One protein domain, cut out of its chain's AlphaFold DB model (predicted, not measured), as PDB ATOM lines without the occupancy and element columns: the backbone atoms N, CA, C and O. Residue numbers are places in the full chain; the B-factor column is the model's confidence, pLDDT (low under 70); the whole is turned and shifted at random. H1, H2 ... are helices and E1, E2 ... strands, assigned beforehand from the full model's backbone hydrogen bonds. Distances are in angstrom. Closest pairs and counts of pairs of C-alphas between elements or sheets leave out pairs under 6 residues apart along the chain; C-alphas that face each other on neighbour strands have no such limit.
ATOM      1  N   SER A  11      16.060  24.737 -21.528       95.75
ATOM      2  CA  SER A  11      15.232  25.685 -22.287       95.75
ATOM      3  C   SER A  11      15.206  27.079 -21.658       95.75
ATOM      4  O   SER A  11      15.334  28.067 -22.370       95.75
ATOM      5  N   GLU A  12      15.110  27.160 -20.330       95.81
ATOM      6  CA  GLU A  12      15.090  28.423 -19.584       95.81
ATOM      7  C   GLU A  12      16.453  29.133 -19.678       95.81
ATOM      8  O   GLU A  12      16.498  30.346 -19.862       95.81
ATOM      9  N   THR A  13      17.573  28.397 -19.639       95.94
ATOM     10  CA  THR A  13      18.914  28.965 -19.877       95.94
ATOM     11  C   THR A  13      19.030  29.574 -21.277       95.94
ATOM     12  O   THR A  13      19.603  30.651 -21.440       95.94
ATOM     13  N   ILE A  14      18.472  28.913 -22.298       95.88
ATOM     14  CA  ILE A  14      18.455  29.429 -23.676       95.88
ATOM     15  C   ILE A  14      17.573  30.679 -23.777       95.88
ATOM     16  O   ILE A  14      18.014  31.692 -24.318       95.88
ATOM     17  N   GLU A  15      16.353  30.629 -23.239       96.56
ATOM     18  CA  GLU A  15      15.394  31.744 -23.260       96.56
ATOM     19  C   GLU A  15      15.931  32.987 -22.540       96.56
ATOM     20  O   GLU A  15      15.716  34.109 -22.999       96.56
ATOM     21  N   ASN A  16      16.708  32.795 -21.472       94.06
ATOM     22  CA  ASN A  16      17.349  33.870 -20.715       94.06
ATOM     23  C   ASN A  16      18.671  34.364 -21.336       94.06
ATOM     24  O   ASN A  16      19.442  35.062 -20.678       94.06
ATOM     25  N   GLY A  17      18.953  34.021 -22.597       95.50
ATOM     26  CA  GLY A  17      20.113  34.535 -23.327       95.50
ATOM     27  C   GLY A  17      21.438  33.878 -22.944       95.50
ATOM     28  O   GLY A  17      22.473  34.538 -22.995       95.50
ATOM     29  N   LEU A  18      21.416  32.591 -22.575       93.75
ATOM     30  CA  LEU A  18      22.589  31.809 -22.155       93.75
ATOM     31  C   LEU A  18      23.257  32.343 -20.876       93.75
ATOM     32  O   LEU A  18      24.461  32.186 -20.677       93.75
ATOM     33  N   VAL A  19      22.466  32.973 -20.008       91.31
ATOM     34  CA  VAL A  19      22.901  33.471 -18.700       91.31
ATOM     35  C   VAL A  19      22.570  32.436 -17.626       91.31
ATOM     36  O   VAL A  19      21.449  31.932 -17.576       91.31
ATOM     37  N   GLY A  20      23.538  32.141 -16.758       90.31
ATOM     38  CA  GLY A  20      23.383  31.193 -15.655       90.31
ATOM     39  C   GLY A  20      24.682  30.966 -14.886       90.31
ATOM     40  O   GLY A  20      25.703  31.598 -15.179       90.31
ATOM     41  N   ASP A  21      24.636  30.069 -13.906       91.69
ATOM     42  CA  ASP A  21      25.806  29.613 -13.146       91.69
ATOM     43  C   ASP A  21      26.250  28.186 -13.532       91.69
ATOM     44  O   ASP A  21      25.874  27.654 -14.583       91.69
ATOM     45  N   CYS A  22      27.145  27.587 -12.734       93.94
ATOM     46  CA  CYS A  22      27.736  26.280 -13.025       93.94
ATOM     47  C   CYS A  22      26.702  25.163 -13.181       93.94
ATOM     48  O   CYS A  22      26.895  24.260 -13.998       93.94
ATOM     49  N   ASP A  23      25.596  25.219 -12.434       93.56
ATOM     50  CA  ASP A  23      24.544  24.215 -12.527       93.56
ATOM     51  C   ASP A  23      23.749  24.366 -13.827       93.56
ATOM     52  O   ASP A  23      23.497  23.366 -14.502       93.56
ATOM     53  N   ASP A  24      23.408  25.600 -14.210       95.06
ATOM     54  CA  ASP A  24      22.672  25.889 -15.448       95.06
ATOM     55  C   ASP A  24      23.458  25.436 -16.682       95.06
ATOM     56  O   ASP A  24      22.914  24.794 -17.582       95.06
ATOM     57  N   TYR A  25      24.768  25.692 -16.702       95.25
ATOM     58  CA  TYR A  25      25.639  25.185 -17.760       95.25
ATOM     59  C   TYR A  25      25.753  23.672 -17.763       95.25
ATOM     60  O   TYR A  25      25.650  23.060 -18.827       95.25
ATOM     61  N   ALA A  26      25.942  23.049 -16.597       96.31
ATOM     62  CA  ALA A  26      26.031  21.600 -16.518       96.31
ATOM     63  C   ALA A  26      24.744  20.935 -17.034       96.31
ATOM     64  O   ALA A  26      24.819  19.942 -17.764       96.31
ATOM     65  N   ILE A  27      23.578  21.512 -16.723       96.56
ATOM     66  CA  ILE A  27      22.267  21.072 -17.214       96.56
ATOM     67  C   ILE A  27      22.143  21.291 -18.721       96.56
ATOM     68  O   ILE A  27      21.823  20.343 -19.442       96.56
ATOM     69  N   LEU A  28      22.413  22.505 -19.211       97.06
ATOM     70  CA  LEU A  28      22.300  22.843 -20.630       97.06
ATOM     71  C   LEU A  28      23.214  21.962 -21.486       97.06
ATOM     72  O   LEU A  28      22.752  21.323 -22.430       97.06
ATOM     73  N   MET A  29      24.496  21.867 -21.135       97.00
ATOM     74  CA  MET A  29      25.460  21.071 -21.890       97.00
ATOM     75  C   MET A  29      25.135  19.582 -21.847       97.00
ATOM     76  O   MET A  29      25.226  18.922 -22.881       97.00
ATOM     77  N   SER A  30      24.703  19.056 -20.695       97.69
ATOM     78  CA  SER A  30      24.243  17.665 -20.603       97.69
ATOM     79  C   SER A  30      23.026  17.424 -21.498       97.69
ATOM     80  O   SER A  30      22.992  16.438 -22.226       97.69
ATOM     81  N   ALA A  31      22.048  18.334 -21.515       97.44
ATOM     82  CA  ALA A  31      20.879  18.207 -22.383       97.44
ATOM     83  C   ALA A  31      21.257  18.229 -23.875       97.44
ATOM     84  O   ALA A  31      20.762  17.407 -24.647       97.44
ATOM     85  N   LEU A  32      22.173  19.117 -24.276       97.25
ATOM     86  CA  LEU A  32      22.637  19.221 -25.660       97.25
ATOM     87  C   LEU A  32      23.353  17.949 -26.123       97.25
ATOM     88  O   LEU A  32      22.997  17.397 -27.164       97.25
ATOM     89  N   VAL A  33      24.320  17.437 -25.357       96.75
ATOM     90  CA  VAL A  33      25.043  16.219 -25.764       96.75
ATOM     91  C   VAL A  33      24.153  14.973 -25.702       96.75
ATOM     92  O   VAL A  33      24.280  14.090 -26.549       96.75
ATOM     93  N   LEU A  34      23.201  14.922 -24.763       97.38
ATOM     94  CA  LEU A  34      22.187  13.870 -24.723       97.38
ATOM     95  C   LEU A  34      21.309  13.893 -25.981       97.38
ATOM     96  O   LEU A  34      21.021  12.841 -26.547       97.38
ATOM     97  N   SER A  35      20.922  15.082 -26.457       97.56
ATOM     98  CA  SER A  35      20.056  15.235 -27.636       97.56
ATOM     99  C   SER A  35      20.672  14.701 -28.935       97.56
ATOM    100  O   SER A  35      19.941  14.315 -29.844       97.56
ATOM    101  N   ILE A  36      22.006  14.619 -29.007       96.88
ATOM    102  CA  ILE A  36      22.745  14.052 -30.146       96.88
ATOM    103  C   ILE A  36      23.165  12.588 -29.923       96.88
ATOM    104  O   ILE A  36      23.975  12.056 -30.679       96.88
ATOM    105  N   GLY A  37      22.617  11.928 -28.897       96.25
ATOM    106  CA  GLY A  37      22.797  10.495 -28.651       96.25
ATOM    107  C   GLY A  37      24.042  10.119 -27.846       96.25
ATOM    108  O   GLY A  37      24.411   8.946 -27.821       96.25
ATOM    109  N   LEU A  38      24.697  11.081 -27.192       96.75
ATOM    110  CA  LEU A  38      25.815  10.797 -26.291       96.75
ATOM    111  C   LEU A  38      25.336  10.602 -24.846       96.75
ATOM    112  O   LEU A  38      24.208  10.938 -24.495       96.75
ATOM    113  N   SER A  39      26.219  10.077 -23.992       97.31
ATOM    114  CA  SER A  39      25.901   9.746 -22.596       97.31
ATOM    115  C   SER A  39      26.607  10.693 -21.617       97.31
ATOM    116  O   SER A  39      27.756  10.430 -21.241       97.31
ATOM    117  N   PRO A  40      25.958  11.798 -21.201       97.88
ATOM    118  CA  PRO A  40      26.500  12.700 -20.198       97.88
ATOM    119  C   PRO A  40      26.198  12.252 -18.770       97.88
ATOM    120  O   PRO A  40      25.365  11.380 -18.521       97.88
ATOM    121  N   ARG A  41      26.841  12.927 -17.822       97.88
ATOM    122  CA  ARG A  41      26.459  13.002 -16.409       97.88
ATOM    123  C   ARG A  41      26.888  14.354 -15.843       97.88
ATOM    124  O   ARG A  41      27.803  14.969 -16.379       97.88
ATOM    125  N   ILE A  42      26.285  14.794 -14.749       97.69
ATOM    126  CA  ILE A  42      26.694  16.012 -14.042       97.69
ATOM    127  C   ILE A  42      27.496  15.617 -12.810       97.69
ATOM    128  O   ILE A  42      27.060  14.777 -12.023       97.69
ATOM    129  N   VAL A  43      28.661  16.226 -12.634       96.88
ATOM    130  CA  VAL A  43      29.500  16.079 -11.447       96.88
ATOM    131  C   VAL A  43      29.354  17.317 -10.588       96.88
ATOM    132  O   VAL A  43      29.476  18.432 -11.080       96.88
ATOM    133  N   ILE A  44      29.130  17.108  -9.297       95.31
ATOM    134  CA  ILE A  44      29.122  18.156  -8.282       95.31
ATOM    135  C   ILE A  44      30.323  17.928  -7.375       95.31
ATOM    136  O   ILE A  44      30.496  16.843  -6.803       95.31
ATOM    137  N   VAL A  45      31.143  18.963  -7.250       93.38
ATOM    138  CA  VAL A  45      32.263  19.057  -6.310       93.38
ATOM    139  C   VAL A  45      31.904  20.067  -5.215       93.38
ATOM    140  O   VAL A  45      30.725  20.280  -4.951       93.38
ATOM    141  N   GLU A  46      32.880  20.623  -4.495       88.06
ATOM    142  CA  GLU A  46      32.622  21.493  -3.342       88.06
ATOM    143  C   GLU A  46      31.665  22.658  -3.626       88.06
ATOM    144  O   GLU A  46      30.583  22.693  -3.034       88.06
ATOM    145  N   ASP A  47      32.082  23.568  -4.502       87.81
ATOM    146  CA  ASP A  47      31.429  24.823  -4.882       87.81
ATOM    147  C   ASP A  47      31.270  24.964  -6.407       87.81
ATOM    148  O   ASP A  47      30.968  26.048  -6.898       87.81
ATOM    149  N   HIS A  48      31.428  23.859  -7.150       94.12
ATOM    150  CA  HIS A  48      31.297  23.826  -8.609       94.12
ATOM    151  C   HIS A  48      30.538  22.593  -9.126       94.12
ATOM    152  O   HIS A  48      30.514  21.535  -8.484       94.12
ATOM    153  N   ALA A  49      29.923  22.735 -10.296       95.06
ATOM    154  CA  ALA A  49      29.261  21.663 -11.025       95.06
ATOM    155  C   ALA A  49      29.672  21.704 -12.500       95.06
ATOM    156  O   ALA A  49      29.774  22.771 -13.099       95.06
ATOM    157  N   TYR A  50      29.914  20.541 -13.094       96.06
ATOM    158  CA  TYR A  50      30.305  20.460 -14.497       96.06
ATOM    159  C   TYR A  50      29.806  19.170 -15.158       96.06
ATOM    160  O   TYR A  50      29.588  18.163 -14.474       96.06
ATOM    161  N   PRO A  51      29.613  19.165 -16.488       96.69
ATOM    162  CA  PRO A  51      29.242  17.962 -17.208       96.69
ATOM    163  C   PRO A  51      30.458  17.065 -17.448       96.69
ATOM    164  O   PRO A  51      31.574  17.529 -17.672       96.69
ATOM    165  N   GLU A  52      30.222  15.762 -17.483       97.44
ATOM    166  CA  GLU A  52      31.154  14.778 -18.011       97.44
ATOM    167  C   GLU A  52      30.513  13.964 -19.120       97.44
ATOM    168  O   GLU A  52      29.319  13.672 -19.078       97.44
ATOM    169  N   LEU A  53      31.332  13.545 -20.081       97.31
ATOM    170  CA  LEU A  53      30.910  12.760 -21.231       97.31
ATOM    171  C   LEU A  53      31.529  11.364 -21.189       97.31
ATOM    172  O   LEU A  53      32.744  11.228 -21.040       97.31
ATOM    173  N   TYR A  54      30.721  10.321 -21.360       97.56
ATOM    174  CA  TYR A  54      31.246   8.967 -21.513       97.56
ATOM    175  C   TYR A  54      32.043   8.831 -22.820       97.56
ATOM    176  O   TYR A  54      31.511   9.060 -23.904       97.56
ATOM    177  N   LEU A  55      33.309   8.423 -22.712       95.88
ATOM    178  CA  LEU A  55      34.212   8.208 -23.849       95.88
ATOM    179  C   LEU A  55      34.385   6.744 -24.246       95.88
ATOM    180  O   LEU A  55      35.139   6.458 -25.168       95.88
ATOM    181  N   GLY A  56      33.745   5.811 -23.547       95.81
ATOM    182  CA  GLY A  56      34.029   4.386 -23.688       95.81
ATOM    183  C   GLY A  56      34.890   3.846 -22.549       95.81
ATOM    184  O   GLY A  56      35.009   4.457 -21.486       95.81
ATOM    185  N   LYS A  57      35.479   2.673 -22.764       96.38
ATOM    186  CA  LYS A  57      36.261   1.932 -21.769       96.38
ATOM    187  C   LYS A  57      37.546   1.387 -22.382       96.38
ATOM    188  O   LYS A  57      37.644   1.286 -23.604       96.38
ATOM    189  N   ASP A  58      38.492   1.030 -21.519       91.12
ATOM    190  CA  ASP A  58      39.710   0.294 -21.883       91.12
ATOM    191  C   ASP A  58      40.466   0.938 -23.064       91.12
ATOM    192  O   ASP A  58      40.716   2.147 -23.037       91.12
ATOM    193  N   ASP A  59      40.819   0.160 -24.088       94.06
ATOM    194  CA  ASP A  59      41.619   0.614 -25.232       94.06
ATOM    195  C   ASP A  59      40.928   1.729 -26.024       94.06
ATOM    196  O   ASP A  59      41.566   2.716 -26.386       94.06
ATOM    197  N   TYR A  60      39.606   1.643 -26.197       95.81
ATOM    198  CA  TYR A  60      38.842   2.674 -26.904       95.81
ATOM    199  C   TYR A  60      38.931   4.029 -26.190       95.81
ATOM    200  O   TYR A  60      39.099   5.074 -26.816       95.81
ATOM    201  N   CYS A  61      38.884   4.018 -24.854       95.94
ATOM    202  CA  CYS A  61      39.100   5.232 -24.074       95.94
ATOM    203  C   CYS A  61      40.498   5.820 -24.318       95.94
ATOM    204  O   CYS A  61      40.624   7.030 -24.506       95.94
ATOM    205  N   GLN A  62      41.541   4.986 -24.350       95.25
ATOM    206  CA  GLN A  62      42.911   5.453 -24.582       95.25
ATOM    207  C   GLN A  62      43.089   6.054 -25.980       95.25
ATOM    208  O   GLN A  62      43.721   7.101 -26.124       95.25
ATOM    209  N   GLU A  63      42.493   5.442 -27.004       97.19
ATOM    210  CA  GLU A  63      42.502   5.972 -28.372       97.19
ATOM    211  C   GLU A  63      41.821   7.342 -28.460       97.19
ATOM    212  O   GLU A  63      42.378   8.278 -29.045       97.19
ATOM    213  N   MET A  64      40.658   7.496 -27.820       96.56
ATOM    214  CA  MET A  64      39.925   8.762 -27.784       96.56
ATOM    215  C   MET A  64      40.700   9.858 -27.050       96.56
ATOM    216  O   MET A  64      40.835  10.970 -27.564       96.56
ATOM    217  N   VAL A  65      41.257   9.545 -25.879       96.19
ATOM    218  CA  VAL A  65      42.084  10.471 -25.089       96.19
ATOM    219  C   VAL A  65      43.310  10.914 -25.886       96.19
ATOM    220  O   VAL A  65      43.595  12.107 -25.952       96.19
ATOM    221  N   LYS A  66      43.997   9.985 -26.562       97.19
ATOM    222  CA  LYS A  66      45.149  10.298 -27.419       97.19
ATOM    223  C   LYS A  66      44.765  11.178 -28.610       97.19
ATOM    224  O   LYS A  66      45.490  12.112 -28.941       97.19
ATOM    225  N   SER A  67      43.628  10.901 -29.247       97.25
ATOM    226  CA  SER A  67      43.107  11.708 -30.356       97.25
ATOM    227  C   SER A  67      42.817  13.148 -29.920       97.25
ATOM    228  O   SER A  67      43.245  14.099 -30.578       97.25
ATOM    229  N   LEU A  68      42.165  13.321 -28.767       96.62
ATOM    230  CA  LEU A  68      41.894  14.634 -28.181       96.62
ATOM    231  C   LEU A  68      43.190  15.358 -27.791       96.62
ATOM    232  O   LEU A  68      43.342  16.531 -28.123       96.62
ATOM    233  N   ALA A  69      44.146  14.660 -27.173       96.94
ATOM    234  CA  ALA A  69      45.433  15.240 -26.792       96.94
ATOM    235  C   ALA A  69      46.197  15.763 -28.014       96.94
ATOM    236  O   ALA A  69      46.690  16.887 -28.009       96.94
ATOM    237  N   ASN A  70      46.216  14.996 -29.109       97.56
ATOM    238  CA  ASN A  70      46.812  15.435 -30.372       97.56
ATOM    239  C   ASN A  70      46.076  16.635 -30.982       97.56
ATOM    240  O   ASN A  70      46.712  17.517 -31.552       97.56
ATOM    241  N   LYS A  71      44.739  16.670 -30.885       96.94
ATOM    242  CA  LYS A  71      43.922  17.761 -31.426       96.94
ATOM    243  C   LYS A  71      44.156  19.085 -30.700       96.94
ATOM    244  O   LYS A  71      44.209  20.121 -31.356       96.94
ATOM    245  N   PHE A  72      44.246  19.053 -29.373       95.62
ATOM    246  CA  PHE A  72      44.410  20.261 -28.560       95.62
ATOM    247  C   PHE A  72      45.872  20.605 -28.272       95.62
ATOM    248  O   PHE A  72      46.158  21.738 -27.903       95.62
ATOM    249  N   GLY A  73      46.796  19.662 -28.473       95.81
ATOM    250  CA  GLY A  73      48.195  19.832 -28.090       95.81
ATOM    251  C   GLY A  73      48.383  19.933 -26.575       95.81
ATOM    252  O   GLY A  73      49.335  20.567 -26.131       95.81
ATOM    253  N   ASP A  74      47.471  19.344 -25.794       95.12
ATOM    254  CA  ASP A  74      47.423  19.460 -24.335       95.12
ATOM    255  C   ASP A  74      46.991  18.137 -23.673       95.12
ATOM    256  O   ASP A  74      46.554  17.184 -24.327       95.12
ATOM    257  N   THR A  75      47.137  18.066 -22.353       94.25
ATOM    258  CA  THR A  75      46.745  16.932 -21.519       94.25
ATOM    259  C   THR A  75      45.228  16.837 -21.418       94.25
ATOM    260  O   THR A  75      44.542  17.806 -21.104       94.25
ATOM    261  N   ILE A  76      44.705  15.626 -21.609       96.25
ATOM    262  CA  ILE A  76      43.276  15.344 -21.507       96.25
ATOM    263  C   ILE A  76      42.970  14.680 -20.168       96.25
ATOM    264  O   ILE A  76      43.364  13.546 -19.902       96.25
ATOM    265  N   TYR A  77      42.233  15.399 -19.334       94.38
ATOM    266  CA  TYR A  77      41.719  14.973 -18.048       94.38
ATOM    267  C   TYR A  77      40.374  14.268 -18.211       94.38
ATOM    268  O   TYR A  77      39.406  14.788 -18.771       94.38
ATOM    269  N   TYR A  78      40.315  13.064 -17.660       95.38
ATOM    270  CA  TYR A  78      39.116  12.253 -17.585       95.38
ATOM    271  C   TYR A  78      39.130  11.460 -16.280       95.38
ATOM    272  O   TYR A  78      40.175  11.231 -15.671       95.38
ATOM    273  N   TYR A  79      37.959  11.009 -15.857       95.31
ATOM    274  CA  TYR A  79      37.809  10.123 -14.717       95.31
ATOM    275  C   TYR A  79      37.559   8.697 -15.178       95.31
ATOM    276  O   TYR A  79      36.663   8.454 -15.986       95.31
ATOM    277  N   LYS A  80      38.326   7.751 -14.635       95.19
ATOM    278  CA  LYS A  80      38.095   6.320 -14.821       95.19
ATOM    279  C   LYS A  80      37.349   5.780 -13.606       95.19
ATOM    280  O   LYS A  80      37.835   5.907 -12.484       95.19
ATOM    281  N   ASP A  81      36.161   5.220 -13.812       92.00
ATOM    282  CA  ASP A  81      35.420   4.578 -12.725       92.00
ATOM    283  C   ASP A  81      35.872   3.128 -12.477       92.00
ATOM    284  O   ASP A  81      36.755   2.601 -13.157       92.00
ATOM    285  N   SER A  82      35.272   2.489 -11.468       90.81
ATOM    286  CA  SER A  82      35.579   1.109 -11.075       90.81
ATOM    287  C   SER A  82      35.270   0.074 -12.159       90.81
ATOM    288  O   SER A  82      35.849  -1.007 -12.126       90.81
ATOM    289  N   ASP A  83      34.396   0.400 -13.114       91.12
ATOM    290  CA  ASP A  83      34.038  -0.479 -14.231       91.12
ATOM    291  C   ASP A  83      34.971  -0.270 -15.437       91.12
ATOM    292  O   ASP A  83      34.769  -0.863 -16.497       91.12
ATOM    293  N   GLY A  84      35.962   0.618 -15.314       92.56
ATOM    294  CA  GLY A  84      36.880   0.973 -16.389       92.56
ATOM    295  C   GLY A  84      36.321   1.975 -17.401       92.56
ATOM    296  O   GLY A  84      36.996   2.256 -18.394       92.56
ATOM    297  N   LYS A  85      35.133   2.544 -17.158       95.69
ATOM    298  CA  LYS A  85      34.535   3.570 -18.024       95.69
ATOM    299  C   LYS A  85      35.256   4.896 -17.834       95.69
ATOM    300  O   LYS A  85      35.527   5.313 -16.706       95.69
ATOM    301  N   CYS A  86      35.519   5.573 -18.941       97.38
ATOM    302  CA  CYS A  86      36.159   6.874 -18.971       97.38
ATOM    303  C   CYS A  86      35.143   7.990 -19.176       97.38
ATOM    304  O   CYS A  86      34.277   7.915 -20.049       97.38
ATOM    305  N   TRP A  87      35.297   9.043 -18.385       97.19
ATOM    306  CA  TRP A  87      34.389  10.175 -18.316       97.19
ATOM    307  C   TRP A  87      35.179  11.467 -18.508       97.19
ATOM    308  O   TRP A  87      35.950  11.863 -17.637       97.19
ATOM    309  N   LEU A  88      35.033  12.086 -19.673       97.25
ATOM    310  CA  LEU A  88      35.745  13.295 -20.078       97.25
ATOM    311  C   LEU A  88      35.128  14.530 -19.440       97.25
ATOM    312  O   LEU A  88      33.918  14.717 -19.537       97.25
ATOM    313  N   SER A  89      35.959  15.386 -18.852       95.38
ATOM    314  CA  SER A  89      35.512  16.666 -18.299       95.38
ATOM    315  C   SER A  89      35.057  17.626 -19.403       95.38
ATOM    316  O   SER A  89      35.791  17.865 -20.361       95.38
ATOM    317  N   LEU A  90      33.867  18.211 -19.250       95.75
ATOM    318  CA  LEU A  90      33.375  19.348 -20.038       95.75
ATOM    319  C   LEU A  90      33.336  20.638 -19.196       95.75
ATOM    320  O   LEU A  90      32.526  21.527 -19.453       95.75
ATOM    321  N   ASP A  91      34.156  20.724 -18.150       94.94
ATOM    322  CA  ASP A  91      34.226  21.883 -17.259       94.94
ATOM    323  C   ASP A  91      34.640  23.155 -18.025       94.94
ATOM    324  O   ASP A  91      35.706  23.198 -18.644       94.94
ATOM    325  N   TRP A  92      33.808  24.204 -17.970       90.12
ATOM    326  CA  TRP A  92      34.067  25.481 -18.650       90.12
ATOM    327  C   TRP A  92      35.271  26.236 -18.091       90.12
ATOM    328  O   TRP A  92      35.689  27.238 -18.665       90.12
ATOM    329  N   THR A  93      35.792  25.823 -16.929       92.19
ATOM    330  CA  THR A  93      36.906  26.525 -16.274       92.19
ATOM    331  C   THR A  93      38.225  26.247 -16.991       92.19
ATOM    332  O   THR A  93      39.232  26.899 -16.726       92.19
ATOM    333  N   SER A  94      38.203  25.301 -17.932       90.88
ATOM    334  CA  SER A  94      39.297  24.951 -18.823       90.88
ATOM    335  C   SER A  94      39.147  25.569 -20.214       90.88
ATOM    336  O   SER A  94      38.049  25.821 -20.699       90.88
ATOM    337  N   SER A  95      40.277  25.753 -20.900       89.94
ATOM    338  CA  SER A  95      40.341  26.315 -22.258       89.94
ATOM    339  C   SER A  95      39.878  25.354 -23.360       89.94
ATOM    340  O   SER A  95      39.643  25.784 -24.490       89.94
ATOM    341  N   HIS A  96      39.760  24.059 -23.060       92.56
ATOM    342  CA  HIS A  96      39.313  23.041 -24.000       92.56
ATOM    343  C   HIS A  96      38.547  21.915 -23.298       92.56
ATOM    344  O   HIS A  96      38.658  21.691 -22.091       92.56
ATOM    345  N   ILE A  97      37.793  21.162 -24.098       91.00
ATOM    346  CA  ILE A  97      37.168  19.911 -23.678       91.00
ATOM    347  C   ILE A  97      38.236  18.924 -23.185       91.00
ATOM    348  O   ILE A  97      39.237  18.686 -23.862       91.00
ATOM    349  N   GLY A  98      38.021  18.341 -22.010       93.06
ATOM    350  CA  GLY A  98      39.011  17.503 -21.346       93.06
ATOM    351  C   GLY A  98      40.125  18.275 -20.651       93.06
ATOM    352  O   GLY A  98      41.130  17.667 -20.316       93.06
ATOM    353  N   GLY A  99      40.005  19.582 -20.435       93.62
ATOM    354  CA  GLY A  99      40.949  20.290 -19.574       93.62
ATOM    355  C   GLY A  99      40.781  19.924 -18.093       93.62
ATOM    356  O   GLY A  99      39.843  19.219 -17.695       93.62
ATOM    357  N   LYS A 100      41.729  20.380 -17.270       93.31
ATOM    358  CA  LYS A 100      41.764  20.080 -15.835       93.31
ATOM    359  C   LYS A 100      40.520  20.655 -15.137       93.31
ATOM    360  O   LYS A 100      40.365  21.875 -15.125       93.31
ATOM    361  N   PRO A 101      39.664  19.823 -14.515       89.62
ATOM    362  CA  PRO A 101      38.514  20.334 -13.779       89.62
ATOM    363  C   PRO A 101      38.969  21.126 -12.550       89.62
ATOM    364  O   PRO A 101      40.054  20.878 -12.008       89.62
ATOM    365  N   LEU A 102      38.112  22.031 -12.072       89.12
ATOM    366  CA  LEU A 102      38.400  22.864 -10.896       89.12
ATOM    367  C   LEU A 102      38.759  22.023  -9.655       89.12
ATOM    368  O   LEU A 102      39.610  22.404  -8.852       89.12
ATOM    369  N   SER A 103      38.120  20.861  -9.505       88.88
ATOM    370  CA  SER A 103      38.377  19.898  -8.435       88.88
ATOM    371  C   SER A 103      38.020  18.484  -8.890       88.88
ATOM    372  O   SER A 103      37.100  18.285  -9.678       88.88
ATOM    373  N   ASP A 104      38.728  17.490  -8.359       83.88
ATOM    374  CA  ASP A 104      38.446  16.062  -8.531       83.88
ATOM    375  C   ASP A 104      37.714  15.446  -7.322       83.88
ATOM    376  O   ASP A 104      37.278  14.291  -7.377       83.88
ATOM    377  N   LYS A 105      37.519  16.220  -6.243       92.00
ATOM    378  CA  LYS A 105      36.813  15.804  -5.022       92.00
ATOM    379  C   LYS A 105      35.303  15.797  -5.236       92.00
ATOM    380  O   LYS A 105      34.583  16.709  -4.825       92.00
ATOM    381  N   ARG A 106      34.823  14.746  -5.897       92.69
ATOM    382  CA  ARG A 106      33.399  14.512  -6.167       92.69
ATOM    383  C   ARG A 106      32.616  14.432  -4.862       92.69
ATOM    384  O   ARG A 106      32.995  13.694  -3.962       92.69
ATOM    385  N   LYS A 107      31.485  15.126  -4.803       95.00
ATOM    386  CA  LYS A 107      30.444  14.933  -3.784       95.00
ATOM    387  C   LYS A 107      29.292  14.107  -4.327       95.00
ATOM    388  O   LYS A 107      28.767  13.233  -3.643       95.00
ATOM    389  N   MET A 108      28.889  14.388  -5.564       95.38
ATOM    390  CA  MET A 108      27.737  13.752  -6.187       95.38
ATOM    391  C   MET A 108      27.912  13.665  -7.699       95.38
ATOM    392  O   MET A 108      28.531  14.526  -8.316       95.38
ATOM    393  N   VAL A 109      27.359  12.612  -8.288       96.56
ATOM    394  CA  VAL A 109      27.267  12.428  -9.736       96.56
ATOM    395  C   VAL A 109      25.813  12.130 -10.077       96.56
ATOM    396  O   VAL A 109      25.245  11.216  -9.485       96.56
ATOM    397  N   ILE A 110      25.224  12.890 -10.998       96.88
ATOM    398  CA  ILE A 110      23.823  12.785 -11.431       96.88
ATOM    399  C   ILE A 110      23.788  12.302 -12.884       96.88
ATOM    400  O   ILE A 110      24.505  12.837 -13.730       96.88
ATOM    401  N   TYR A 111      22.951  11.313 -13.175       96.56
ATOM    402  CA  TYR A 111      22.774  10.731 -14.505       96.56
ATOM    403  C   TYR A 111      21.513  11.274 -15.201       96.56
ATOM    404  O   TYR A 111      20.621  11.803 -14.532       96.56
ATOM    405  N   PRO A 112      21.405  11.146 -16.540       93.75
ATOM    406  CA  PRO A 112      20.277  11.689 -17.304       93.75
ATOM    407  C   PRO A 112      18.903  11.139 -16.908       93.75
ATOM    408  O   PRO A 112      17.900  11.823 -17.078       93.75
ATOM    409  N   ASP A 113      18.850   9.922 -16.367       93.81
ATOM    410  CA  ASP A 113      17.626   9.288 -15.863       93.81
ATOM    411  C   ASP A 113      17.201   9.796 -14.471       93.81
ATOM    412  O   ASP A 113      16.223   9.316 -13.901       93.81
ATOM    413  N   GLY A 114      17.935  10.761 -13.908       91.50
ATOM    414  CA  GLY A 114      17.710  11.315 -12.575       91.50
ATOM    415  C   GLY A 114      18.307  10.480 -11.442       91.50
ATOM    416  O   GLY A 114      18.253  10.904 -10.286       91.50
ATOM    417  N   SER A 115      18.906   9.322 -11.737       96.00
ATOM    418  CA  SER A 115      19.658   8.564 -10.738       96.00
ATOM    419  C   SER A 115      20.929   9.318 -10.335       96.00
ATOM    420  O   SER A 115      21.469  10.132 -11.086       96.00
ATOM    421  N   TYR A 116      21.421   9.073  -9.122       96.19
ATOM    422  CA  TYR A 116      22.621   9.740  -8.626       96.19
ATOM    423  C   TYR A 116      23.452   8.844  -7.707       96.19
ATOM    424  O   TYR A 116      22.957   7.901  -7.090       96.19
ATOM    425  N   LYS A 117      24.742   9.170  -7.597       95.25
ATOM    426  CA  LYS A 117      25.697   8.552  -6.673       95.25
ATOM    427  C   LYS A 117      26.313   9.622  -5.782       95.25
ATOM    428  O   LYS A 117      26.834  10.610  -6.290       95.25
ATOM    429  N   ILE A 118      26.294   9.397  -4.471       94.50
ATOM    430  CA  ILE A 118      26.966  10.250  -3.482       94.50
ATOM    431  C   ILE A 118      28.330   9.650  -3.146       94.50
ATOM    432  O   ILE A 118      28.464   8.440  -2.955       94.50
ATOM    433  N   TYR A 119      29.333  10.512  -3.054       89.88
ATOM    434  CA  TYR A 119      30.689  10.188  -2.643       89.88
ATOM    435  C   TYR A 119      30.881  10.721  -1.223       89.88
ATOM    436  O   TYR A 119      30.674  11.904  -0.958       89.88
TER     437      TYR A 119
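AT A GLANCE: This is residues 11 to 119 of the 121 residues of an uncharacterized protein of Archaeoglobus sp (UniProt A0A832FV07). A six-stranded sheet, strongly twisted and curled like part of a barrel, has helices H2 and H3 over one face, making two layers; short H1 packs on H2, off the sheet. The printed part has 109 residues with three named helices and six named strands, in the order H1 H2 E1 E2 H3 E3 E4 E5 E6. The sheet, in the order E3 E4 E2 E1 E5 E6, is antiparallel, and the class is mixed, helices and strands. The whole is compact, with a radius of gyration of the C-alphas of 13.7 A and spans of 40 by 30 by 28 A.

IN THESE COORDINATES: The strands are E3, residues 78 to 80, E4, 85 to 89, E2, 49 to 57 and 23.5 A long, E1, 40 to 44, E5, 108 to 110, and E6, 116 to 118, ending at C-alpha 118 (26.966, 10.250, -3.482). H2 is residues 22 to 35, 19.9 A; H3 is 58 to 72, 21.6 A; H1 is 11 to 15, beginning at C-alpha 11 (15.232, 25.685, -22.287).

HOW THE PARTS SIT: N 53 and O 88 of E2 and E4 are 2.9 A apart, within hydrogen-bond range. So are N 43 and O 50 of the hairpin E1 and E2, 2.8 A, N 79 and O 87 of the hairpin E3 and E4, 2.8 A, N 42 and O 110 of E1 and E5, 2.8 A, and N 109 and O 117 of the hairpin E5 and E6, 2.9 A. H2 is on the sheet at a height of 7.9 A, over E2 and, only just, with 3 C-alphas, over E1; its closest C-alpha pair with E2 is Ala 26 and Tyr 50, 4.9 A. H3 is on the sheet at a height of 10.0 A, over E4 and E2; its closest C-alpha pair with E4 is Cys 61 and Cys 86, 6.1 A. E2, H3 and E3 form a split strand-helix-strand unit, two strands running the same way with E4 between them, its crossover right-handed. H1 touches H2, the closest C-alphas being those of Thr 13 and Asp 24, 6.6 A; H2 and H3 are apart. In H1, H2 and H3 every O i to N i+4 pair is within hydrogen-bond range.

THE WHOLE: The C-alphas farthest apart, of Asn 16 and Asp 59, are 41.4 A apart. The printed part has no cut; the link E4 to E5, residues 90 to 107, is long. No printed residue has a pLDDT under 70.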